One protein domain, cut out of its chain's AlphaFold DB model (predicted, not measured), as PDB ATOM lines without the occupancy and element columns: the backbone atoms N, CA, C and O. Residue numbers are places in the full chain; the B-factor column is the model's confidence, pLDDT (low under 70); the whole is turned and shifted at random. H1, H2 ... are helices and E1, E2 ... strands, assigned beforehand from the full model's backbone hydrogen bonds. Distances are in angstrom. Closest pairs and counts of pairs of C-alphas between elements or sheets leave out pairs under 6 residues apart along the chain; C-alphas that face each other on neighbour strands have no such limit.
ATOM      1  N   LYS A   7     -14.072  -8.579 -32.871       84.44
ATOM      2  CA  LYS A   7     -13.418  -7.446 -33.535       84.44
ATOM      3  C   LYS A   7     -14.289  -6.185 -33.550       84.44
ATOM      4  O   LYS A   7     -13.774  -5.081 -33.384       84.44
ATOM      5  N   GLN A   8     -15.605  -6.328 -33.734       84.75
ATOM      6  CA  GLN A   8     -16.539  -5.198 -33.654       84.75
ATOM      7  C   GLN A   8     -16.620  -4.657 -32.225       84.75
ATOM      8  O   GLN A   8     -16.552  -3.445 -32.031       84.75
ATOM      9  N   ILE A   9     -16.685  -5.542 -31.224       87.62
ATOM     10  CA  ILE A   9     -16.682  -5.161 -29.805       87.62
ATOM     11  C   ILE A   9     -15.397  -4.402 -29.454       87.62
ATOM     12  O   ILE A   9     -15.459  -3.350 -28.813       87.62
ATOM     13  N   GLU A  10     -14.239  -4.897 -29.893       87.38
ATOM     14  CA  GLU A  10     -12.946  -4.243 -29.686       87.38
ATOM     15  C   GLU A  10     -12.900  -2.859 -30.350       87.38
ATOM     16  O   GLU A  10     -12.535  -1.876 -29.702       87.38
ATOM     17  N   SER A  11     -13.323  -2.764 -31.615       87.38
ATOM     18  CA  SER A  11     -13.367  -1.508 -32.372       87.38
ATOM     19  C   SER A  11     -14.218  -0.451 -31.662       87.38
ATOM     20  O   SER A  11     -13.724   0.635 -31.346       87.38
ATOM     21  N   ILE A  12     -15.462  -0.797 -31.313       90.38
ATOM     22  CA  ILE A  12     -16.390   0.089 -30.596       90.38
ATOM     23  C   ILE A  12     -15.797   0.509 -29.245       90.38
ATOM     24  O   ILE A  12     -15.797   1.694 -28.906       90.38
ATOM     25  N   SER A  13     -15.244  -0.441 -28.486       91.62
ATOM     26  CA  SER A  13     -14.656  -0.177 -27.166       91.62
ATOM     27  C   SER A  13     -13.476   0.790 -27.241       91.62
ATOM     28  O   SER A  13     -13.350   1.691 -26.408       91.62
ATOM     29  N   ASN A  14     -12.611   0.633 -28.245       92.12
ATOM     30  CA  ASN A  14     -11.455   1.499 -28.447       92.12
ATOM     31  C   ASN A  14     -11.871   2.905 -28.895       92.12
ATOM     32  O   ASN A  14     -11.342   3.886 -28.369       92.12
ATOM     33  N   VAL A  15     -12.855   3.016 -29.794       94.12
ATOM     34  CA  VAL A  15     -13.432   4.309 -30.194       94.12
ATOM     35  C   VAL A  15     -14.038   5.023 -28.992       94.12
ATOM     36  O   VAL A  15     -13.750   6.196 -28.774       94.12
ATOM     37  N   PHE A  16     -14.804   4.321 -28.159       92.06
ATOM     38  CA  PHE A  16     -15.404   4.905 -26.963       92.06
ATOM     39  C   PHE A  16     -14.342   5.427 -25.990       92.06
ATOM     40  O   PHE A  16     -14.366   6.597 -25.616       92.06
ATOM     41  N   ARG A  17     -13.348   4.601 -25.636       94.19
ATOM     42  CA  ARG A  17     -12.235   5.027 -24.767       94.19
ATOM     43  C   ARG A  17     -11.517   6.254 -25.321       94.19
ATOM     44  O   ARG A  17     -11.194   7.165 -24.564       94.19
ATOM     45  N   PHE A  18     -11.302   6.290 -26.633       94.69
ATOM     46  CA  PHE A  18     -10.686   7.430 -27.292       94.69
ATOM     47  C   PHE A  18     -11.545   8.693 -27.185       94.69
ATOM     48  O   PHE A  18     -11.031   9.729 -26.769       94.69
ATOM     49  N   ILE A  19     -12.847   8.609 -27.476       91.62
ATOM     50  CA  ILE A  19     -13.782   9.741 -27.376       91.62
ATOM     51  C   ILE A  19     -13.785  10.325 -25.957       91.62
ATOM     52  O   ILE A  19     -13.710  11.540 -25.796       91.62
ATOM     53  N   TYR A  20     -13.783   9.475 -24.928       91.56
ATOM     54  CA  TYR A  20     -13.722   9.915 -23.528       91.56
ATOM     55  C   TYR A  20     -12.393  10.567 -23.137       91.56
ATOM     56  O   TYR A  20     -12.335  11.302 -22.152       91.56
ATOM     57  N   SER A  21     -11.324  10.310 -23.892       93.62
ATOM     58  CA  SER A  21     -10.009  10.921 -23.677       93.62
ATOM     59  C   SER A  21      -9.817  12.248 -24.421       93.62
ATOM     60  O   SER A  21      -8.781  12.898 -24.257       93.62
ATOM     61  N   LEU A  22     -10.785  12.661 -25.249       92.81
ATOM     62  CA  LEU A  22     -10.674  13.877 -26.049       92.81
ATOM     63  C   LEU A  22     -10.625  15.130 -25.170       92.81
ATOM     64  O   LEU A  22     -11.381  15.294 -24.215       92.81
ATOM     65  N   ASN A  23      -9.768  16.073 -25.561       93.00
ATOM     66  CA  ASN A  23      -9.834  17.428 -25.023       93.00
ATOM     67  C   ASN A  23     -11.089  18.160 -25.529       93.00
ATOM     68  O   ASN A  23     -11.698  17.775 -26.528       93.00
ATOM     69  N   TYR A  24     -11.428  19.271 -24.873       90.06
ATOM     70  CA  TYR A  24     -12.619  20.069 -25.173       90.06
ATOM     71  C   TYR A  24     -12.761  20.441 -26.662       90.06
ATOM     72  O   TYR A  24     -13.825  20.259 -27.248       90.06
ATOM     73  N   ASN A  25     -11.679  20.890 -27.306       89.94
ATOM     74  CA  ASN A  25     -11.714  21.285 -28.718       89.94
ATOM     75  C   ASN A  25     -11.978  20.092 -29.645       89.94
ATOM     76  O   ASN A  25     -12.752  20.201 -30.594       89.94
ATOM     77  N   SER A  26     -11.363  18.945 -29.359       90.94
ATOM     78  CA  SER A  26     -11.547  17.723 -30.150       90.94
ATOM     79  C   SER A  26     -12.942  17.132 -29.935       90.94
ATOM     80  O   SER A  26     -13.546  16.623 -30.874       90.94
ATOM     81  N   ALA A  27     -13.497  17.265 -28.727       89.12
ATOM     82  CA  ALA A  27     -14.881  16.909 -28.441       89.12
ATOM     83  C   ALA A  27     -15.868  17.790 -29.228       89.12
ATOM     84  O   ALA A  27     -16.819  17.266 -29.801       89.12
ATOM     85  N   ILE A  28     -15.616  19.103 -29.343       88.06
ATOM     86  CA  ILE A  28     -16.409  19.996 -30.210       88.06
ATOM     87  C   ILE A  28     -16.302  19.578 -31.679       88.06
ATOM     88  O   ILE A  28     -17.306  19.586 -32.390       88.06
ATOM     89  N   GLN A  29     -15.108  19.217 -32.153       90.88
ATOM     90  CA  GLN A  29     -14.921  18.755 -33.531       90.88
ATOM     91  C   GLN A  29     -15.684  17.459 -33.803       90.88
ATOM     92  O   GLN A  29     -16.391  17.382 -34.805       90.88
ATOM     93  N   LEU A  30     -15.588  16.475 -32.901       90.94
ATOM     94  CA  LEU A  30     -16.361  15.239 -32.990       90.94
ATOM     95  C   LEU A  30     -17.852  15.556 -33.037       90.94
ATOM     96  O   LEU A  30     -18.547  15.095 -33.938       90.94
ATOM     97  N   HIS A  31     -18.313  16.396 -32.112       88.69
ATOM     98  CA  HIS A  31     -19.701  16.812 -32.019       88.69
ATOM     99  C   HIS A  31     -20.203  17.404 -33.343       88.69
ATOM    100  O   HIS A  31     -21.147  16.895 -33.945       88.69
ATOM    101  N   THR A  32     -19.479  18.406 -33.842       88.19
ATOM    102  CA  THR A  32     -19.766  19.098 -35.106       88.19
ATOM    103  C   THR A  32     -19.783  18.127 -36.292       88.19
ATOM    104  O   THR A  32     -20.531  18.312 -37.250       88.19
ATOM    105  N   SER A  33     -18.960  17.076 -36.240       91.38
ATOM    106  CA  SER A  33     -18.842  16.093 -37.312       91.38
ATOM    107  C   SER A  33     -19.980  15.081 -37.375       91.38
ATOM    108  O   SER A  33     -20.255  14.580 -38.462       91.38
ATOM    109  N   LEU A  34     -20.655  14.782 -36.256       93.31
ATOM    110  CA  LEU A  34     -21.695  13.747 -36.231       93.31
ATOM    111  C   LEU A  34     -22.874  14.102 -37.137       93.31
ATOM    112  O   LEU A  34     -23.410  13.230 -37.816       93.31
ATOM    113  N   GLN A  35     -23.265  15.377 -37.150       91.88
ATOM    114  CA  GLN A  35     -24.379  15.896 -37.940       91.88
ATOM    115  C   GLN A  35     -23.961  17.198 -38.635       91.88
ATOM    116  O   GLN A  35     -24.406  18.281 -38.258       91.88
ATOM    117  N   PRO A  36     -23.124  17.120 -39.683       91.06
ATOM    118  CA  PRO A  36     -22.411  18.281 -40.217       91.06
ATOM    119  C   PRO A  36     -23.326  19.326 -40.877       91.06
ATOM    120  O   PRO A  36     -22.905  20.452 -41.116       91.06
ATOM    121  N   HIS A  37     -24.586  18.986 -41.162       88.94
ATOM    122  CA  HIS A  37     -25.587  19.909 -41.703       88.94
ATOM    123  C   HIS A  37     -26.376  20.668 -40.622       88.94
ATOM    124  O   HIS A  37     -27.016  21.667 -40.935       88.94
ATOM    125  N   ARG A  38     -26.350  20.224 -39.355       87.56
ATOM    126  CA  ARG A  38     -27.108  20.860 -38.267       87.56
ATOM    127  C   ARG A  38     -26.308  22.028 -37.680       87.56
ATOM    128  O   ARG A  38     -25.137  21.874 -37.354       87.56
ATOM    129  N   GLN A  39     -26.954  23.184 -37.515       72.31
ATOM    130  CA  GLN A  39     -26.345  24.374 -36.894       72.31
ATOM    131  C   GLN A  39     -26.319  24.295 -35.361       72.31
ATOM    132  O   GLN A  39     -25.491  24.920 -34.701       72.31
ATOM    133  N   ASN A  40     -27.258  23.552 -34.779       65.62
ATOM    134  CA  ASN A  40     -27.433  23.427 -33.344       65.62
ATOM    135  C   ASN A  40     -26.571  22.259 -32.875       65.62
ATOM    136  O   ASN A  40     -26.812  21.120 -33.277       65.62
ATOM    137  N   ASN A  41     -25.634  22.519 -31.965       63.59
ATOM    138  CA  ASN A  41     -24.802  21.480 -31.366       63.59
ATOM    139  C   ASN A  41     -25.583  20.621 -30.341       63.59
ATOM    140  O   ASN A  41     -25.094  20.321 -29.255       63.59
ATOM    141  N   VAL A  42     -26.811  20.215 -30.654       76.81
ATOM    142  CA  VAL A  42     -27.583  19.282 -29.833       76.81
ATOM    143  C   VAL A  42     -27.481  17.910 -30.485       76.81
ATOM    144  O   VAL A  42     -28.071  17.670 -31.535       76.81
ATOM    145  N   ILE A  43     -26.698  17.036 -29.856       79.69
ATOM    146  CA  ILE A  43     -26.660  15.602 -30.152       79.69
ATOM    147  C   ILE A  43     -27.725  14.945 -29.292       79.69
ATOM    148  O   ILE A  43     -27.795  15.212 -28.089       79.69
ATOM    149  N   ASN A  44     -28.534  14.085 -29.895       86.94
ATOM    150  CA  ASN A  44     -29.419  13.199 -29.150       86.94
ATOM    151  C   ASN A  44     -28.813  11.788 -29.038       86.94
ATOM    152  O   ASN A  44     -27.792  11.475 -29.649       86.94
ATOM    153  N   GLU A  45     -29.431  10.934 -28.221       89.62
ATOM    154  CA  GLU A  45     -28.967   9.552 -28.050       89.62
ATOM    155  C   GLU A  45     -28.951   8.769 -29.368       89.62
ATOM    156  O   GLU A  45     -28.083   7.919 -29.557       89.62
ATOM    157  N   ASP A  46     -29.877   9.068 -30.279       92.00
ATOM    158  CA  ASP A  46     -29.972   8.391 -31.570       92.00
ATOM    159  C   ASP A  46     -28.788   8.749 -32.474       92.00
ATOM    160  O   ASP A  46     -28.212   7.858 -33.080       92.00
ATOM    161  N   ASP A  47     -28.319  10.000 -32.475       92.44
ATOM    162  CA  ASP A  47     -27.117  10.397 -33.213       92.44
ATOM    163  C   ASP A  47     -25.879   9.620 -32.710       92.44
ATOM    164  O   ASP A  47     -25.004   9.243 -33.489       92.44
ATOM    165  N   VAL A  48     -25.792   9.348 -31.401       91.19
ATOM    166  CA  VAL A  48     -24.704   8.529 -30.838       91.19
ATOM    167  C   VAL A  48     -24.840   7.070 -31.275       91.19
ATOM    168  O   VAL A  48     -23.841   6.462 -31.658       91.19
ATOM    169  N   ARG A  49     -26.055   6.507 -31.237       92.31
ATOM    170  CA  ARG A  49     -26.324   5.131 -31.689       92.31
ATOM    171  C   ARG A  49     -26.004   4.963 -33.175       92.31
ATOM    172  O   ARG A  49     -25.218   4.086 -33.511       92.31
ATOM    173  N   ASP A  50     -26.504   5.857 -34.023       95.44
ATOM    174  CA  ASP A  50     -26.275   5.858 -35.471       95.44
ATOM    175  C   ASP A  50     -24.776   5.931 -35.802       95.44
ATOM    176  O   ASP A  50     -24.274   5.198 -36.654       95.44
ATOM    177  N   TYR A  51     -24.022   6.780 -35.096       95.50
ATOM    178  CA  TYR A  51     -22.568   6.850 -35.248       95.50
ATOM    179  C   TYR A  51     -21.876   5.523 -34.899       95.50
ATOM    180  O   TYR A  51     -20.996   5.066 -35.634       95.50
ATOM    181  N   LEU A  52     -22.260   4.902 -33.780       92.44
ATOM    182  CA  LEU A  52     -21.692   3.622 -33.352       92.44
ATOM    183  C   LEU A  52     -22.044   2.495 -34.324       92.44
ATOM    184  O   LEU A  52     -21.187   1.656 -34.606       92.44
ATOM    185  N   ASP A  53     -23.250   2.513 -34.886       93.88
ATOM    186  CA  ASP A  53     -23.669   1.560 -35.907       93.88
ATOM    187  C   ASP A  53     -22.764   1.657 -37.143       93.88
ATOM    188  O   ASP A  53     -22.263   0.629 -37.604       93.88
ATOM    189  N   VAL A  54     -22.438   2.870 -37.617       96.19
ATOM    190  CA  VAL A  54     -21.483   3.064 -38.729       96.19
ATOM    191  C   VAL A  54     -20.105   2.494 -38.397       96.19
ATOM    192  O   VAL A  54     -19.525   1.773 -39.208       96.19
ATOM    193  N   VAL A  55     -19.578   2.792 -37.207       95.19
ATOM    194  CA  VAL A  55     -18.269   2.285 -36.761       95.19
ATOM    195  C   VAL A  55     -18.266   0.755 -36.677       95.19
ATOM    196  O   VAL A  55     -17.279   0.117 -37.043       95.19
ATOM    197  N   SER A  56     -19.362   0.161 -36.202       92.50
ATOM    198  CA  SER A  56     -19.498  -1.288 -36.036       92.50
ATOM    199  C   SER A  56     -19.669  -2.040 -37.358       92.50
ATOM    200  O   SER A  56     -19.282  -3.204 -37.459       92.50
ATOM    201  N   ALA A  57     -20.241  -1.393 -38.373       92.88
ATOM    202  CA  ALA A  57     -20.525  -2.011 -39.663       92.88
ATOM    203  C   ALA A  57     -19.282  -2.128 -40.564       92.88
ATOM    204  O   ALA A  57     -19.271  -2.925 -41.501       92.88
ATOM    205  N   ILE A  58     -18.219  -1.378 -40.267       93.00
ATOM    206  CA  ILE A  58     -16.955  -1.402 -41.010       93.00
ATOM    207  C   ILE A  58     -16.002  -2.398 -40.352       93.00
ATOM    208  O   ILE A  58     -15.691  -2.301 -39.166       93.00
ATOM    209  N   SER A  59     -15.495  -3.357 -41.128       90.62
ATOM    210  CA  SER A  59     -14.674  -4.454 -40.590       90.62
ATOM    211  C   SER A  59     -13.238  -4.028 -40.262       90.62
ATOM    212  O   SER A  59     -12.498  -4.741 -39.568       90.62
ATOM    213  N   HIS A  60     -12.814  -2.876 -40.778       90.81
ATOM    214  CA  HIS A  60     -11.506  -2.291 -40.525       90.81
ATOM    215  C   HIS A  60     -11.436  -1.684 -39.122       90.81
ATOM    216  O   HIS A  60     -12.441  -1.277 -38.551       90.81
ATOM    217  N   ILE A  61     -10.227  -1.588 -38.566       90.88
ATOM    218  CA  ILE A  61     -10.008  -0.888 -37.295       90.88
ATOM    219  C   ILE A  61      -9.856   0.613 -37.592       90.88
ATOM    220  O   ILE A  61      -9.030   0.972 -38.442       90.88
ATOM    221  N   PRO A  62     -10.619   1.498 -36.928       95.06
ATOM    222  CA  PRO A  62     -10.491   2.934 -37.118       95.06
ATOM    223  C   PRO A  62      -9.150   3.444 -36.583       95.06
ATOM    224  O   PRO A  62      -8.624   2.980 -35.571       95.06
ATOM    225  N   LYS A  63      -8.599   4.453 -37.251       95.38
ATOM    226  CA  LYS A  63      -7.469   5.237 -36.762       95.38
ATOM    227  C   LYS A  63      -7.948   6.211 -35.695       95.38
ATOM    228  O   LYS A  63      -8.900   6.956 -35.907       95.38
ATOM    229  N   LEU A  64      -7.227   6.241 -34.580       94.88
ATOM    230  CA  LEU A  64      -7.528   7.054 -33.400       94.88
ATOM    231  C   LEU A  64      -6.509   8.197 -33.253       94.88
ATOM    232  O   LEU A  64      -5.863   8.359 -32.223       94.88
ATOM    233  N   MET A  65      -6.307   8.951 -34.335       90.00
ATOM    234  CA  MET A  65      -5.467  10.154 -34.365       90.00
ATOM    235  C   MET A  65      -6.303  11.300 -34.934       90.00
ATOM    236  O   MET A  65      -6.682  11.244 -36.102       90.00
ATOM    237  N   GLY A  66      -6.605  12.314 -34.122       89.62
ATOM    238  CA  GLY A  66      -7.612  13.324 -34.467       89.62
ATOM    239  C   GLY A  66      -9.018  12.838 -34.113       89.62
ATOM    240  O   GLY A  66      -9.275  12.546 -32.950       89.62
ATOM    241  N   LEU A  67      -9.921  12.739 -35.091       94.12
ATOM    242  CA  LEU A  67     -11.216  12.075 -34.902       94.12
ATOM    243  C   LEU A  67     -11.109  10.593 -35.292       94.12
ATOM    244  O   LEU A  67     -10.291  10.266 -36.158       94.12
ATOM    245  N   PRO A  68     -11.912   9.686 -34.706       96.19
ATOM    246  CA  PRO A  68     -11.967   8.305 -35.170       96.19
ATOM    247  C   PRO A  68     -12.372   8.252 -36.644       96.19
ATOM    248  O   PRO A  68     -13.421   8.769 -37.022       96.19
ATOM    249  N   HIS A  69     -11.530   7.651 -37.481       96.75
ATOM    250  CA  HIS A  69     -11.737   7.620 -38.928       96.75
ATOM    251  C   HIS A  69     -11.100   6.399 -39.578       96.75
ATOM    252  O   HIS A  69     -10.212   5.764 -39.016       96.75
ATOM    253  N   TYR A  70     -11.472   6.120 -40.820       96.75
ATOM    254  CA  TYR A  70     -10.787   5.142 -41.659       96.75
ATOM    255  C   TYR A  70      -9.952   5.863 -42.704       96.75
ATOM    256  O   TYR A  70     -10.198   7.019 -43.041       96.75
ATOM    257  N   SER A  71      -8.918   5.212 -43.223       94.88
ATOM    258  CA  SER A  71      -8.151   5.803 -44.318       94.88
ATOM    259  C   SER A  71      -7.503   4.747 -45.177       94.88
ATOM    260  O   SER A  71      -7.103   3.683 -44.701       94.88
ATOM    261  N   LYS A  72      -7.362   5.092 -46.450       94.06
ATOM    262  CA  LYS A  72      -6.704   4.273 -47.448       94.06
ATOM    263  C   LYS A  72      -6.060   5.161 -48.496       94.06
ATOM    264  O   LYS A  72      -6.730   5.969 -49.139       94.06
ATOM    265  N   LYS A  73      -4.752   4.975 -48.697       88.88
ATOM    266  CA  LYS A  73      -3.928   5.859 -49.534       88.88
ATOM    267  C   LYS A  73      -4.114   7.313 -49.065       88.88
ATOM    268  O   LYS A  73      -3.847   7.604 -47.904       88.88
ATOM    269  N   ILE A  74      -4.588   8.191 -49.945       88.06
ATOM    270  CA  ILE A  74      -4.846   9.608 -49.657       88.06
ATOM    271  C   ILE A  74      -6.252   9.879 -49.105       88.06
ATOM    272  O   ILE A  74      -6.491  10.964 -48.590       88.06
ATOM    273  N   ASN A  75      -7.178   8.922 -49.215       93.69
ATOM    274  CA  ASN A  75      -8.555   9.118 -48.779       93.69
ATOM    275  C   ASN A  75      -8.674   8.859 -47.284       93.69
ATOM    276  O   ASN A  75      -8.220   7.825 -46.780       93.69
ATOM    277  N   LYS A  76      -9.327   9.784 -46.594       96.38
ATOM    278  CA  LYS A  76      -9.824   9.594 -45.238       96.38
ATOM    279  C   LYS A  76     -11.338   9.401 -45.322       96.38
ATOM    280  O   LYS A  76     -11.960   9.751 -46.316       96.38
ATOM    281  N   TYR A  77     -11.922   8.745 -44.334       97.88
ATOM    282  CA  TYR A  77     -13.347   8.451 -44.291       97.88
ATOM    283  C   TYR A  77     -13.819   8.667 -42.864       97.88
ATOM    284  O   TYR A  77     -13.374   7.962 -41.956       97.88
ATOM    285  N   LEU A  78     -14.674   9.664 -42.671       97.62
ATOM    286  CA  LEU A  78     -15.164  10.082 -41.367       97.62
ATOM    287  C   LEU A  78     -16.545   9.472 -41.106       97.62
ATOM    288  O   LEU A  78     -17.489   9.817 -41.819       97.62
ATOM    289  N   PRO A  79     -16.686   8.581 -40.113       97.50
ATOM    290  CA  PRO A  79     -17.983   8.090 -39.662       97.50
ATOM    291  C   PRO A  79     -18.825   9.224 -39.089       97.50
ATOM    292  O   PRO A  79     -18.315  10.068 -38.354       97.50
ATOM    293  N   THR A  80     -20.115   9.239 -39.411       96.69
ATOM    294  CA  THR A  80     -21.066  10.246 -38.927       96.69
ATOM    295  C   THR A  80     -22.418   9.605 -38.640       96.69
ATOM    296  O   THR A  80     -22.710   8.515 -39.119       96.69
ATOM    297  N   ALA A  81     -23.276  10.315 -37.913       96.19
ATOM    298  CA  ALA A  81     -24.665   9.927 -37.680       96.19
ATOM    299  C   ALA A  81     -25.601  10.384 -38.817       96.19
ATOM    300  O   ALA A  81     -26.825  10.434 -38.678       96.19
ATOM    301  N   LEU A  82     -25.032  10.820 -39.942       94.88
ATOM    302  CA  LEU A  82     -25.778  11.493 -40.987       94.88
ATOM    303  C   LEU A  82     -26.827  10.559 -41.603       94.88
ATOM    304  O   LEU A  82     -26.501   9.493 -42.124       94.88
ATOM    305  N   THR A  83     -28.078  11.017 -41.598       91.75
ATOM    306  CA  THR A  83     -29.187  10.363 -42.293       91.75
ATOM    307  C   THR A  83     -29.753  11.288 -43.359       91.75
ATOM    308  O   THR A  83     -30.353  12.319 -43.053       91.75
ATOM    309  N   ILE A  84     -29.623  10.884 -44.616       89.44
ATOM    310  CA  ILE A  84     -30.221  11.550 -45.768       89.44
ATOM    311  C   ILE A  84     -31.406  10.703 -46.226       89.44
ATOM    312  O   ILE A  84     -31.256   9.554 -46.638       89.44
ATOM    313  N   ARG A  85     -32.610  11.267 -46.110       81.06
ATOM    314  CA  ARG A  85     -33.857  10.594 -46.498       81.06
ATOM    315  C   ARG A  85     -34.067  10.681 -48.005       81.06
ATOM    316  O   ARG A  85     -33.929  11.762 -48.567       81.06
ATOM    317  N   ASP A  86     -34.577   9.602 -48.593       80.19
ATOM    318  CA  ASP A  86     -34.888   9.518 -50.023       80.19
ATOM    319  C   ASP A  86     -35.715  10.702 -50.531       80.19
ATOM    320  O   ASP A  86     -36.647  11.177 -49.878       80.19
ATOM    321  N   GLY A  87     -35.429  11.153 -51.745       81.81
ATOM    322  CA  GLY A  87     -36.245  12.132 -52.453       81.81
ATOM    323  C   GLY A  87     -35.504  13.420 -52.779       81.81
ATOM    324  O   GLY A  87     -34.941  14.096 -51.920       81.81
ATOM    325  N   ARG A  88     -35.599  13.807 -54.053       81.69
ATOM    326  CA  ARG A  88     -34.836  14.905 -54.659       81.69
ATOM    327  C   ARG A  88     -34.854  16.201 -53.844       81.69
ATOM    328  O   ARG A  88     -33.797  16.752 -53.587       81.69
ATOM    329  N   ARG A  89     -36.031  16.666 -53.402       79.31
ATOM    330  CA  ARG A  89     -36.151  17.922 -52.630       79.31
ATOM    331  C   ARG A  89     -35.408  17.871 -51.293       79.31
ATOM    332  O   ARG A  89     -34.777  18.852 -50.925       79.31
ATOM    333  N   ARG A  90     -35.475  16.738 -50.586       81.75
ATOM    334  CA  ARG A  90     -34.795  16.557 -49.294       81.75
ATOM    335  C   ARG A  90     -33.283  16.526 -49.480       81.75
ATOM    336  O   ARG A  90     -32.581  17.220 -48.756       81.75
ATOM    337  N   ASN A  91     -32.809  15.820 -50.507       85.25
ATOM    338  CA  ASN A  91     -31.389  15.784 -50.856       85.25
ATOM    339  C   ASN A  91     -30.867  17.177 -51.232       85.25
ATOM    340  O   ASN A  91     -29.801  17.566 -50.767       85.25
ATOM    341  N   THR A  92     -31.621  17.950 -52.022       87.19
ATOM    342  CA  THR A  92     -31.241  19.328 -52.374       87.19
ATOM    343  C   THR A  92     -31.176  20.235 -51.143       87.19
ATOM    344  O   THR A  92     -30.158  20.892 -50.960       87.19
ATOM    345  N   SER A  93     -32.194  20.214 -50.269       89.25
ATOM    346  CA  SER A  93     -32.196  21.003 -49.020       89.25
ATOM    347  C   SER A  93     -30.992  20.668 -48.146       89.25
ATOM    348  O   SER A  93     -30.248  21.556 -47.744       89.25
ATOM    349  N   PHE A  94     -30.732  19.374 -47.935       90.56
ATOM    350  CA  PHE A  94     -29.575  18.907 -47.178       90.56
ATOM    351  C   PHE A  94     -28.251  19.426 -47.764       90.56
ATOM    352  O   PHE A  94     -27.390  19.907 -47.027       90.56
ATOM    353  N   GLN A  95     -28.076  19.344 -49.086       92.19
ATOM    354  CA  GLN A  95     -26.857  19.823 -49.736       92.19
ATOM    355  C   GLN A  95     -26.680  21.335 -49.570       92.19
ATOM    356  O   GLN A  95     -25.560  21.789 -49.343       92.19
ATOM    357  N   GLU A  96     -27.753  22.118 -49.677       91.88
ATOM    358  CA  GLU A  96     -27.715  23.570 -49.477       91.88
ATOM    359  C   GLU A  96     -27.404  23.939 -48.022       91.88
ATOM    360  O   GLU A  96     -26.530  24.771 -47.775       91.88
ATOM    361  N   GLU A  97     -28.050  23.282 -47.057       92.38
ATOM    362  CA  GLU A  97     -27.800  23.459 -45.623       92.38
ATOM    363  C   GLU A  97     -26.344  23.153 -45.266       92.38
ATOM    364  O   GLU A  97     -25.666  23.978 -44.650       92.38
ATOM    365  N   LEU A  98     -25.826  22.009 -45.722       93.00
ATOM    366  CA  LEU A  98     -24.440  21.625 -45.493       93.00
ATOM    367  C   LEU A  98     -23.461  22.612 -46.144       93.00
ATOM    368  O   LEU A  98     -22.480  22.998 -45.514       93.00
ATOM    369  N   LYS A  99     -23.720  23.065 -47.378       93.44
ATOM    370  CA  LYS A  99     -22.874  24.072 -48.047       93.44
ATOM    371  C   LYS A  99     -22.853  25.395 -47.286       93.44
ATOM    372  O   LYS A  99     -21.777  25.963 -47.105       93.44
ATOM    373  N   ASN A 100     -24.010  25.868 -46.826       91.94
ATOM    374  CA  ASN A 100     -24.098  27.076 -46.009       91.94
ATOM    375  C   ASN A 100     -23.312  26.901 -44.707       91.94
ATOM    376  O   ASN A 100     -22.493  27.750 -44.368       91.94
ATOM    377  N   HIS A 101     -23.466  25.763 -44.028       91.81
ATOM    378  CA  HIS A 101     -22.744  25.518 -42.787       91.81
ATOM    379  C   HIS A 101     -21.226  25.422 -43.004       91.81
ATOM    380  O   HIS A 101     -20.468  26.001 -42.235       91.81
ATOM    381  N   ILE A 102     -20.762  24.774 -44.077       92.12
ATOM    382  CA  ILE A 102     -19.336  24.747 -44.445       92.12
ATOM    383  C   ILE A 102     -18.805  26.160 -44.704       92.12
ATOM    384  O   ILE A 102     -17.701  26.496 -44.272       92.12
ATOM    385  N   ARG A 103     -19.569  26.995 -45.411       90.44
ATOM    386  CA  ARG A 103     -19.168  28.377 -45.689       90.44
ATOM    387  C   ARG A 103     -19.027  29.181 -44.397       90.44
ATOM    388  O   ARG A 103     -18.033  29.887 -44.235       90.44
ATOM    389  N   ASP A 104     -19.985  29.029 -43.489       89.62
ATOM    390  CA  ASP A 104     -20.134  29.890 -42.315       89.62
ATOM    391  C   ASP A 104     -19.366  29.353 -41.080       89.62
ATOM    392  O   ASP A 104     -19.147  30.082 -40.113       89.62
ATOM    393  N   ASN A 105     -18.890  28.099 -41.112       89.19
ATOM    394  CA  ASN A 105     -18.144  27.447 -40.031       89.19
ATOM    395  C   ASN A 105     -16.756  26.972 -40.500       89.19
ATOM    396  O   ASN A 105     -16.582  25.888 -41.060       89.19
ATOM    397  N   ALA A 106     -15.726  27.771 -40.201       87.12
ATOM    398  CA  ALA A 106     -14.344  27.482 -40.589       87.12
ATOM    399  C   ALA A 106     -13.783  26.180 -39.979       87.12
ATOM    400  O   ALA A 106     -12.925  25.533 -40.592       87.12
ATOM    401  N   THR A 107     -14.251  25.793 -38.787       87.25
ATOM    402  CA  THR A 107     -13.854  24.538 -38.133       87.25
ATOM    403  C   THR A 107     -14.404  23.348 -38.909       87.25
ATOM    404  O   THR A 107     -13.639  22.451 -39.259       87.25
ATOM    405  N   LEU A 108     -15.697  23.375 -39.247       91.12
ATOM    406  CA  LEU A 108     -16.331  22.347 -40.071       91.12
ATOM    407  C   LEU A 108     -15.685  22.271 -41.459       91.12
ATOM    408  O   LEU A 108     -15.382  21.180 -41.930       91.12
ATOM    409  N   ALA A 109     -15.422  23.414 -42.096       91.38
ATOM    410  CA  ALA A 109     -14.763  23.453 -43.396       91.38
ATOM    411  C   ALA A 109     -13.394  22.761 -43.369       91.38
ATOM    412  O   ALA A 109     -13.129  21.877 -44.181       91.38
ATOM    413  N   SER A 110     -12.543  23.129 -42.405       89.69
ATOM    414  CA  SER A 110     -11.205  22.542 -42.258       89.69
ATOM    415  C   SER A 110     -11.283  21.036 -42.007       89.69
ATOM    416  O   SER A 110     -10.525  20.271 -42.600       89.69
ATOM    417  N   LEU A 111     -12.238  20.615 -41.173       91.81
ATOM    418  CA  LEU A 111     -12.482  19.212 -40.872       91.81
ATOM    419  C   LEU A 111     -12.885  18.432 -42.131       91.81
ATOM    420  O   LEU A 111     -12.250  17.445 -42.487       91.81
ATOM    421  N   LEU A 112     -13.919  18.880 -42.840       93.19
ATOM    422  CA  LEU A 112     -14.443  18.165 -44.006       93.19
ATOM    423  C   LEU A 112     -13.479  18.178 -45.195       93.19
ATOM    424  O   LEU A 112     -13.467  17.229 -45.979       93.19
ATOM    425  N   TYR A 113     -12.633  19.203 -45.294       92.12
ATOM    426  CA  TYR A 113     -11.520  19.218 -46.235       92.12
ATOM    427  C   TYR A 113     -10.483  18.135 -45.916       92.12
ATOM    428  O   TYR A 113     -10.032  17.436 -46.821       92.12
ATOM    429  N   GLU A 114     -10.120  17.968 -44.638       91.75
ATOM    430  CA  GLU A 114      -9.167  16.939 -44.217       91.75
ATOM    431  C   GLU A 114      -9.704  15.528 -44.469       91.75
ATOM    432  O   GLU A 114      -8.975  14.683 -44.993       91.75
ATOM    433  N   TYR A 115     -10.954  15.260 -44.080       92.94
ATOM    434  CA  TYR A 115     -11.501  13.910 -44.141       92.94
ATOM    435  C   TYR A 115     -12.041  13.517 -45.508       92.94
ATOM    436  O   TYR A 115     -12.155  12.325 -45.711       92.94
ATOM    437  N   ASN A 116     -12.367  14.459 -46.403       92.44
ATOM    438  CA  ASN A 116     -12.803  14.326 -47.808       92.44
ATOM    439  C   ASN A 116     -13.932  13.325 -48.174       92.44
ATOM    440  O   ASN A 116     -14.540  13.453 -49.241       92.44
ATOM    441  N   ASN A 117     -14.282  12.385 -47.299       97.31
ATOM    442  CA  ASN A 117     -15.390  11.448 -47.392       97.31
ATOM    443  C   ASN A 117     -16.084  11.373 -46.022       97.31
ATOM    444  O   ASN A 117     -15.444  11.093 -45.008       97.31
ATOM    445  N   ILE A 118     -17.396  11.584 -46.000       97.38
ATOM    446  CA  ILE A 118     -18.278  11.277 -44.876       97.38
ATOM    447  C   ILE A 118     -18.943   9.934 -45.148       97.38
ATOM    448  O   ILE A 118     -19.506   9.724 -46.223       97.38
ATOM    449  N   ILE A 119     -18.932   9.066 -44.144       98.19
ATOM    450  CA  ILE A 119     -19.734   7.849 -44.116       98.19
ATOM    451  C   ILE A 119     -21.031   8.182 -43.382       98.19
ATOM    452  O   ILE A 119     -21.012   8.533 -42.199       98.19
ATOM    453  N   ALA A 120     -22.143   8.136 -44.105       97.19
ATOM    454  CA  ALA A 120     -23.470   8.364 -43.558       97.19
ATOM    455  C   ALA A 120     -24.010   7.073 -42.933       97.19
ATOM    456  O   ALA A 120     -23.854   6.000 -43.517       97.19
ATOM    457  N   TYR A 121     -24.708   7.190 -41.800       96.69
ATOM    458  CA  TYR A 121     -25.494   6.086 -41.246       96.69
ATOM    459  C   TYR A 121     -26.521   5.587 -42.260       96.69
ATOM    460  O   TYR A 121     -26.668   4.385 -42.479       96.69
ATOM    461  N   LYS A 122     -27.191   6.523 -42.939       94.44
ATOM    462  CA  LYS A 122     -28.145   6.191 -43.991       94.44
ATOM    463  C   LYS A 122     -28.136   7.231 -45.099       94.44
ATOM    464  O   LYS A 122     -28.317   8.421 -44.853       94.44
ATOM    465  N   VAL A 123     -27.983   6.776 -46.334       93.44
ATOM    466  CA  VAL A 123     -28.076   7.610 -47.534       93.44
ATOM    467  C   VAL A 123     -28.617   6.776 -48.691       93.44
ATOM    468  O   VAL A 123     -28.263   5.609 -48.825       93.44
ATOM    469  N   SER A 124     -29.503   7.370 -49.490       86.75
ATOM    470  CA  SER A 124     -30.128   6.731 -50.658       86.75
ATOM    471  C   SER A 124     -29.121   6.462 -51.768       86.75
ATOM    472  O   SER A 124     -29.066   5.369 -52.315       86.75
ATOM    473  N   ASP A 125     -28.331   7.488 -52.078       88.31
ATOM    474  CA  ASP A 125     -27.379   7.518 -53.174       88.31
ATOM    475  C   ASP A 125     -26.116   8.235 -52.705       88.31
ATOM    476  O   ASP A 125     -26.185   9.323 -52.121       88.31
ATOM    477  N   ASP A 126     -24.958   7.654 -53.006       91.56
ATOM    478  CA  ASP A 126     -23.685   8.333 -52.802       91.56
ATOM    479  C   ASP A 126     -23.688   9.661 -53.580       91.56
ATOM    480  O   ASP A 126     -24.024   9.711 -54.766       91.56
ATOM    481  N   THR A 127     -23.284  10.751 -52.933       91.81
ATOM    482  CA  THR A 127     -23.313  12.086 -53.541       91.81
ATOM    483  C   THR A 127     -22.002  12.824 -53.339       91.81
ATOM    484  O   THR A 127     -21.294  12.638 -52.352       91.81
ATOM    485  N   ILE A 128     -21.689  13.712 -54.282       93.56
ATOM    486  CA  ILE A 128     -20.561  14.638 -54.185       93.56
ATOM    487  C   ILE A 128     -21.117  16.037 -53.946       93.56
ATOM    488  O   ILE A 128     -22.023  16.484 -54.644       93.56
ATOM    489  N   ILE A 129     -20.576  16.716 -52.943       91.44
ATOM    490  CA  ILE A 129     -20.935  18.076 -52.566       91.44
ATOM    491  C   ILE A 129     -19.705  18.947 -52.786       91.44
ATOM    492  O   ILE A 129     -18.710  18.817 -52.077       91.44
ATOM    493  N   SER A 130     -19.781  19.838 -53.771       91.06
ATOM    494  CA  SER A 130     -18.774  20.878 -53.983       91.06
ATOM    495  C   SER A 130     -19.078  22.054 -53.058       91.06
ATOM    496  O   SER A 130     -20.190  22.596 -53.086       91.06
ATOM    497  N   ALA A 131     -18.122  22.399 -52.199       86.25
ATOM    498  CA  ALA A 131     -18.273  23.442 -51.193       86.25
ATOM    499  C   ALA A 131     -17.086  24.414 -51.193       86.25
ATOM    500  O   ALA A 131     -15.956  24.064 -51.540       86.25
ATOM    501  N   THR A 132     -17.359  25.645 -50.761       85.62
ATOM    502  CA  THR A 132     -16.383  26.733 -50.629       85.62
ATOM    503  C   THR A 132     -16.330  27.222 -49.191       85.62
ATOM    504  O   THR A 132     -17.368  27.345 -48.542       85.62
ATOM    505  N   SER A 133     -15.146  27.589 -48.713       84.25
ATOM    506  CA  SER A 133     -14.976  28.297 -47.443       84.25
ATOM    507  C   SER A 133     -13.777  29.227 -47.538       84.25
ATOM    508  O   SER A 133     -12.728  28.809 -48.031       84.25
ATOM    509  N   GLU A 134     -13.891  30.450 -47.010       81.44
ATOM    510  CA  GLU A 134     -12.786  31.419 -46.992       81.44
ATOM    511  C   GLU A 134     -11.500  30.854 -46.379       81.44
ATOM    512  O   GLU A 134     -10.393  31.224 -46.769       81.44
ATOM    513  N   LYS A 135     -11.638  29.954 -45.400       77.62
ATOM    514  CA  LYS A 135     -10.511  29.318 -44.715       77.62
ATOM    515  C   LYS A 135      -9.700  28.415 -45.650       77.62
ATOM    516  O   LYS A 135      -8.487  28.333 -45.496       77.62
ATOM    517  N   ILE A 136     -10.370  27.748 -46.589       73.94
ATOM    518  CA  ILE A 136      -9.768  26.814 -47.554       73.94
ATOM    519  C   ILE A 136      -9.276  27.570 -48.794       73.94
ATOM    520  O   ILE A 136      -8.287  27.183 -49.411       73.94
ATOM    521  N   THR A 137      -9.952  28.661 -49.157       63.44
ATOM    522  CA  THR A 137      -9.708  29.397 -50.402       63.44
ATOM    523  C   THR A 137      -8.601  30.449 -50.278       63.44
ATOM    524  O   THR A 137      -8.119  30.929 -51.299       63.44
ATOM    525  N   LYS A 138      -8.177  30.821 -49.061       57.16
ATOM    526  CA  LYS A 138      -7.062  31.757 -48.834       57.16
ATOM    527  C   LYS A 138      -5.719  31.065 -49.084       57.16
ATOM    528  O   LYS A 138      -5.096  30.529 -48.170       57.16
ATOM    529  N   ILE A 139      -5.260  31.098 -50.332       52.97
ATOM    530  CA  ILE A 139      -3.832  30.972 -50.638       52.97
ATOM    531  C   ILE A 139      -3.176  32.267 -50.142       52.97
ATOM    532  O   ILE A 139      -3.689  33.355 -50.408       52.97
ATOM    533  N   ASN A 140      -2.076  32.169 -49.391       45.31
ATOM    534  CA  ASN A 140      -1.223  33.319 -49.077       45.31
ATOM    535  C   ASN A 140      -0.525  33.781 -50.368       45.31
ATOM    536  O   ASN A 140       0.679  33.588 -50.526       45.31
ATOM    537  N   ASP A 141      -1.273  34.359 -51.304       44.50
ATOM    538  CA  ASP A 141      -0.694  35.034 -52.456       44.50
ATOM    539  C   ASP A 141      -0.160  36.380 -51.979       44.50
ATOM    540  O   ASP A 141      -0.832  37.411 -51.933       44.50
ATOM    541  N   SER A 142       1.107  36.354 -51.580       48.53
ATOM    542  CA  SER A 142       1.937  37.537 -51.658       48.53
ATOM    543  C   SER A 142       1.937  38.021 -53.112       48.53
ATOM    544  O   SER A 142       2.506  37.350 -53.972       48.53
ATOM    545  N   LYS A 143       1.393  39.227 -53.314       46.16
ATOM    546  CA  LYS A 143       1.450  40.092 -54.510       46.16
ATOM    547  C   LYS A 143       0.294  39.944 -55.511       46.16
ATOM    548  O   LYS A 143       0.208  38.990 -56.270       46.16
ATOM    549  N   GLU A 144      -0.526  40.997 -55.533       48.19
ATOM    550  CA  GLU A 144      -1.120  41.612 -56.734       48.19
ATOM    551  C   GLU A 144      -1.759  40.677 -57.777       48.19
ATOM    552  O   GLU A 144      -1.479  40.780 -58.967       48.19
ATOM    553  N   ASN A 145      -2.699  39.828 -57.363       44.91
ATOM    554  CA  ASN A 145      -3.668  39.249 -58.293       44.91
ATOM    555  C   ASN A 145      -5.088  39.624 -57.857       44.91
ATOM    556  O   ASN A 145      -5.606  39.111 -56.872       44.91
ATOM    557  N   ASN A 146      -5.748  40.493 -58.632       47.59
ATOM    558  CA  ASN A 146      -7.162  40.864 -58.449       47.59
ATOM    559  C   ASN A 146      -8.143  39.708 -58.746       47.59
ATOM    560  O   ASN A 146      -9.358  39.873 -58.632       47.59
ATOM    561  N   ASN A 147      -7.627  38.533 -59.105       47.19
ATOM    562  CA  ASN A 147      -8.404  37.328 -59.349       47.19
ATOM    563  C   ASN A 147      -8.408  36.472 -58.080       47.19
ATOM    564  O   ASN A 147      -7.506  35.667 -57.859       47.19
ATOM    565  N   HIS A 148      -9.431  36.638 -57.242       47.34
ATOM    566  CA  HIS A 148      -9.668  35.754 -56.103       47.34
ATOM    567  C   HIS A 148     -10.054  34.359 -56.625       47.34
ATOM    568  O   HIS A 148     -11.214  34.114 -56.954       47.34
ATOM    569  N   ILE A 149      -9.091  33.440 -56.742       52.72
ATOM    570  CA  ILE A 149      -9.382  32.042 -57.084       52.72
ATOM    571  C   ILE A 149     -10.015  31.383 -55.854       52.72
ATOM    572  O   ILE A 149      -9.335  31.005 -54.901       52.72
ATOM    573  N   VAL A 150     -11.340  31.237 -55.870       57.47
ATOM    574  CA  VAL A 150     -12.074  30.475 -54.857       57.47
ATOM    575  C   VAL A 150     -11.884  28.987 -55.161       57.47
ATOM    576  O   VAL A 150     -12.455  28.458 -56.110       57.47
ATOM    577  N   ARG A 151     -11.044  28.301 -54.379       66.31
ATOM    578  CA  ARG A 151     -10.841  26.853 -54.505       66.31
ATOM    579  C   ARG A 151     -11.987  26.085 -53.841       66.31
ATOM    580  O   ARG A 151     -12.087  26.042 -52.616       66.31
ATOM    581  N   GLU A 152     -12.841  25.476 -54.656       80.50
ATOM    582  CA  GLU A 152     -13.829  24.493 -54.200       80.50
ATOM    583  C   GLU A 152     -13.148  23.189 -53.770       80.50
ATOM    584  O   GLU A 152     -12.144  22.772 -54.356       80.50
ATOM    585  N   PHE A 153     -13.713  22.522 -52.761       84.94
ATOM    586  CA  PHE A 153     -13.370  21.141 -52.440       84.94
ATOM    587  C   PHE A 153     -14.588  20.236 -52.593       84.94
ATOM    588  O   PHE A 153     -15.725  20.640 -52.344       84.94
ATOM    589  N   ASN A 154     -14.328  19.000 -53.012       90.94
ATOM    590  CA  ASN A 154     -15.354  17.988 -53.195       90.94
ATOM    591  C   ASN A 154     -15.406  17.093 -51.961       90.94
ATOM    592  O   ASN A 154     -14.450  16.376 -51.669       90.94
ATOM    593  N   LEU A 155     -16.539  17.129 -51.271       94.81
ATOM    594  CA  LEU A 155     -16.865  16.237 -50.174       94.81
ATOM    595  C   LEU A 155     -17.745  15.105 -50.687       94.81
ATOM    596  O   LEU A 155     -18.804  15.349 -51.265       94.81
ATOM    597  N   ARG A 156     -17.330  13.865 -50.461       96.50
ATOM    598  CA  ARG A 156     -18.154  12.698 -50.785       96.50
ATOM    599  C   ARG A 156     -18.994  12.326 -49.573       96.50
ATOM    600  O   ARG A 156     -18.455  12.218 -48.479       96.50
ATOM    601  N   VAL A 157     -20.286  12.111 -49.762       96.69
ATOM    602  CA  VAL A 157     -21.153  11.473 -48.770       96.69
ATOM    603  C   VAL A 157     -21.493  10.098 -49.309       96.69
ATOM    604  O   VAL A 157     -22.068   9.995 -50.392       96.69
ATOM    605  N   ILE A 158     -21.079   9.064 -48.589       97.50
ATOM    606  CA  ILE A 158     -21.181   7.678 -49.039       97.50
ATOM    607  C   ILE A 158     -21.839   6.803 -47.978       97.50
ATOM    608  O   ILE A 158     -21.800   7.111 -46.786       97.50
ATOM    609  N   SER A 159     -22.429   5.702 -48.426       97.31
ATOM    610  CA  SER A 159     -22.935   4.648 -47.544       97.31
ATOM    611  C   SER A 159     -21.806   3.868 -46.855       97.31
ATOM    612  O   SER A 159     -20.665   3.828 -47.330       97.31
ATOM    613  N   THR A 160     -22.138   3.194 -45.751       96.69
ATOM    614  CA  THR A 160     -21.220   2.273 -45.068       96.69
ATOM    615  C   THR A 160     -20.735   1.154 -45.993       96.69
ATOM    616  O   THR A 160     -19.534   0.893 -46.049       96.69
ATOM    617  N   ASP A 161     -21.627   0.570 -46.799       96.25
ATOM    618  CA  ASP A 161     -21.284  -0.490 -47.758       96.25
ATOM    619  C   ASP A 161     -20.261  -0.011 -48.794       96.25
ATOM    620  O   ASP A 161     -19.294  -0.711 -49.114       96.25
ATOM    621  N   LYS A 162     -20.431   1.220 -49.296       97.31
ATOM    622  CA  LYS A 162     -19.479   1.829 -50.227       97.31
ATOM    623  C   LYS A 162     -18.115   2.030 -49.576       97.31
ATOM    624  O   LYS A 162     -17.096   1.718 -50.198       97.31
ATOM    625  N   ALA A 163     -18.090   2.558 -48.352       97.38
ATOM    626  CA  ALA A 163     -16.853   2.781 -47.615       97.38
ATOM    627  C   ALA A 163     -16.109   1.460 -47.368       97.38
ATOM    628  O   ALA A 163     -14.920   1.364 -47.664       97.38
ATOM    629  N   GLU A 164     -16.810   0.423 -46.910       96.25
ATOM    630  CA  GLU A 164     -16.253  -0.913 -46.678       96.25
ATOM    631  C   GLU A 164     -15.687  -1.518 -47.974       96.25
ATOM    632  O   GLU A 164     -14.557  -2.015 -47.991       96.25
ATOM    633  N   ALA A 165     -16.411  -1.416 -49.095       96.44
ATOM    634  CA  ALA A 165     -15.924  -1.873 -50.396       96.44
ATOM    635  C   ALA A 165     -14.651  -1.125 -50.838       96.44
ATOM    636  O   ALA A 165     -13.687  -1.741 -51.305       96.44
ATOM    637  N   GLU A 166     -14.612   0.200 -50.665       96.50
ATOM    638  CA  GLU A 166     -13.434   1.011 -50.988       96.50
ATOM    639  C   GLU A 166     -12.244   0.682 -50.091       96.50
ATOM    640  O   GLU A 166     -11.119   0.620 -50.592       96.50
ATOM    641  N   LEU A 167     -12.466   0.423 -48.801       95.94
ATOM    642  CA  LEU A 167     -11.424   0.021 -47.857       95.94
ATOM    643  C   LEU A 167     -10.868  -1.375 -48.188       95.94
ATOM    644  O   LEU A 167      -9.647  -1.540 -48.203       95.94
ATOM    645  N   ASN A 168     -11.716  -2.320 -48.609       94.81
ATOM    646  CA  ASN A 168     -11.334  -3.691 -48.979       94.81
ATOM    647  C   ASN A 168     -10.676  -3.851 -50.362       94.81
ATOM    648  O   ASN A 168     -10.034  -4.869 -50.617       94.81
ATOM    649  N   ALA A 169     -10.830  -2.887 -51.278       92.00
ATOM    650  CA  ALA A 169     -10.243  -2.987 -52.621       92.00
ATOM    651  C   ALA A 169      -8.708  -3.221 -52.591       92.00
ATOM    652  O   ALA A 169      -8.031  -2.838 -51.639       92.00
TER     653      ALA A 169
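This is residues 7 to 169 of the 170 residues of an uncharacterized protein of Enterobacterales bacterium 8AC (UniProt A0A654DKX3). A strongly twisted sheet of five strands runs through the body, with H4 and H5 on one face and H7 on the other, three layers with helices on both faces of a sheet. H3 packs on E2 and E3 with residues 50 to 55, H1 packs on H3 away from the sheet, H2 packs on H5, and at the far end from H1 the loop of residues 140 to 147 sticks out. The printed part has 163 residues, with elements in the order H1 H2 H3 E1 E2 H4 H5 E3 E4 H6 E5 H7, and its class is mixed, helices and strands. The sheet is mixed, in the order E1 E2 E3 E5 E4. The whole is compact, with a radius of gyration of the C-alphas of 16.2 A, yet only just elongated, spanning 56 by 37 by 36 A.

Find C-alpha 7 at (-13.418, -7.446, -33.535); there H1 begins, residues 7 to 20, 20.0 A long. Next come H2, residues 24 to 34, 15.6 A, and H3, residues 45 to 57, 18.4 A. The strands E1, residues 70 to 72, and E2, residues 75 to 79, follow. Look for H4 at residues 88 to 104, 24.4 A, from C-alpha 88 at (-34.836, 14.905, -54.659), then H5, residues 106 to 115, 14.3 A. E3 is residues 117 to 120, E4 127 to 131, H6 134 to 137, and E5 153 to 159, 19.7 A. H7, residues 160 to 168, ends at C-alpha 168 at (-11.334, -3.691, -48.979).

Start at the sheet. E1 and E2 are an antiparallel hairpin, N 70 to O 77 at 2.9 A; E2 and E3 are parallel, N 78 to O 117 at 2.8 A; E3 and E5 are parallel, N 118 to O 156 at 2.8 A; E5 and E4 are antiparallel, N 129 to O 155 at 2.8 A. E2, H4 H5, E3 is a strand-helix-strand unit, two parallel strands joined through helices, with a right-handed crossover. H5 is the hub, 8.7 A over the sheet and over E5; it touches H2 at Leu 108 and Thr 32, C-alphas 6.9 A apart, H6 at Ala 106 and Lys 135, 5.9 A, and H4 only at the corner. H1 touches H3, closest C-alphas Gln 8 and Ser 56, 5.5 A, at a steep tilt of 44 degrees. H5 and H7 lie on opposite faces. In H1, H2, H3, H4, H5 and H7 every O i to N i+4 pair is within hydrogen-bond range; H6 is too short for one.

The C-alphas farthest apart are those of Ile 9 and Glu 144, 56.2 A. The printed part has no cut. The links H3 to E1 and H6 to E5 are long. Confidence is under 70 at residues 40 to 41 and 137 to 151.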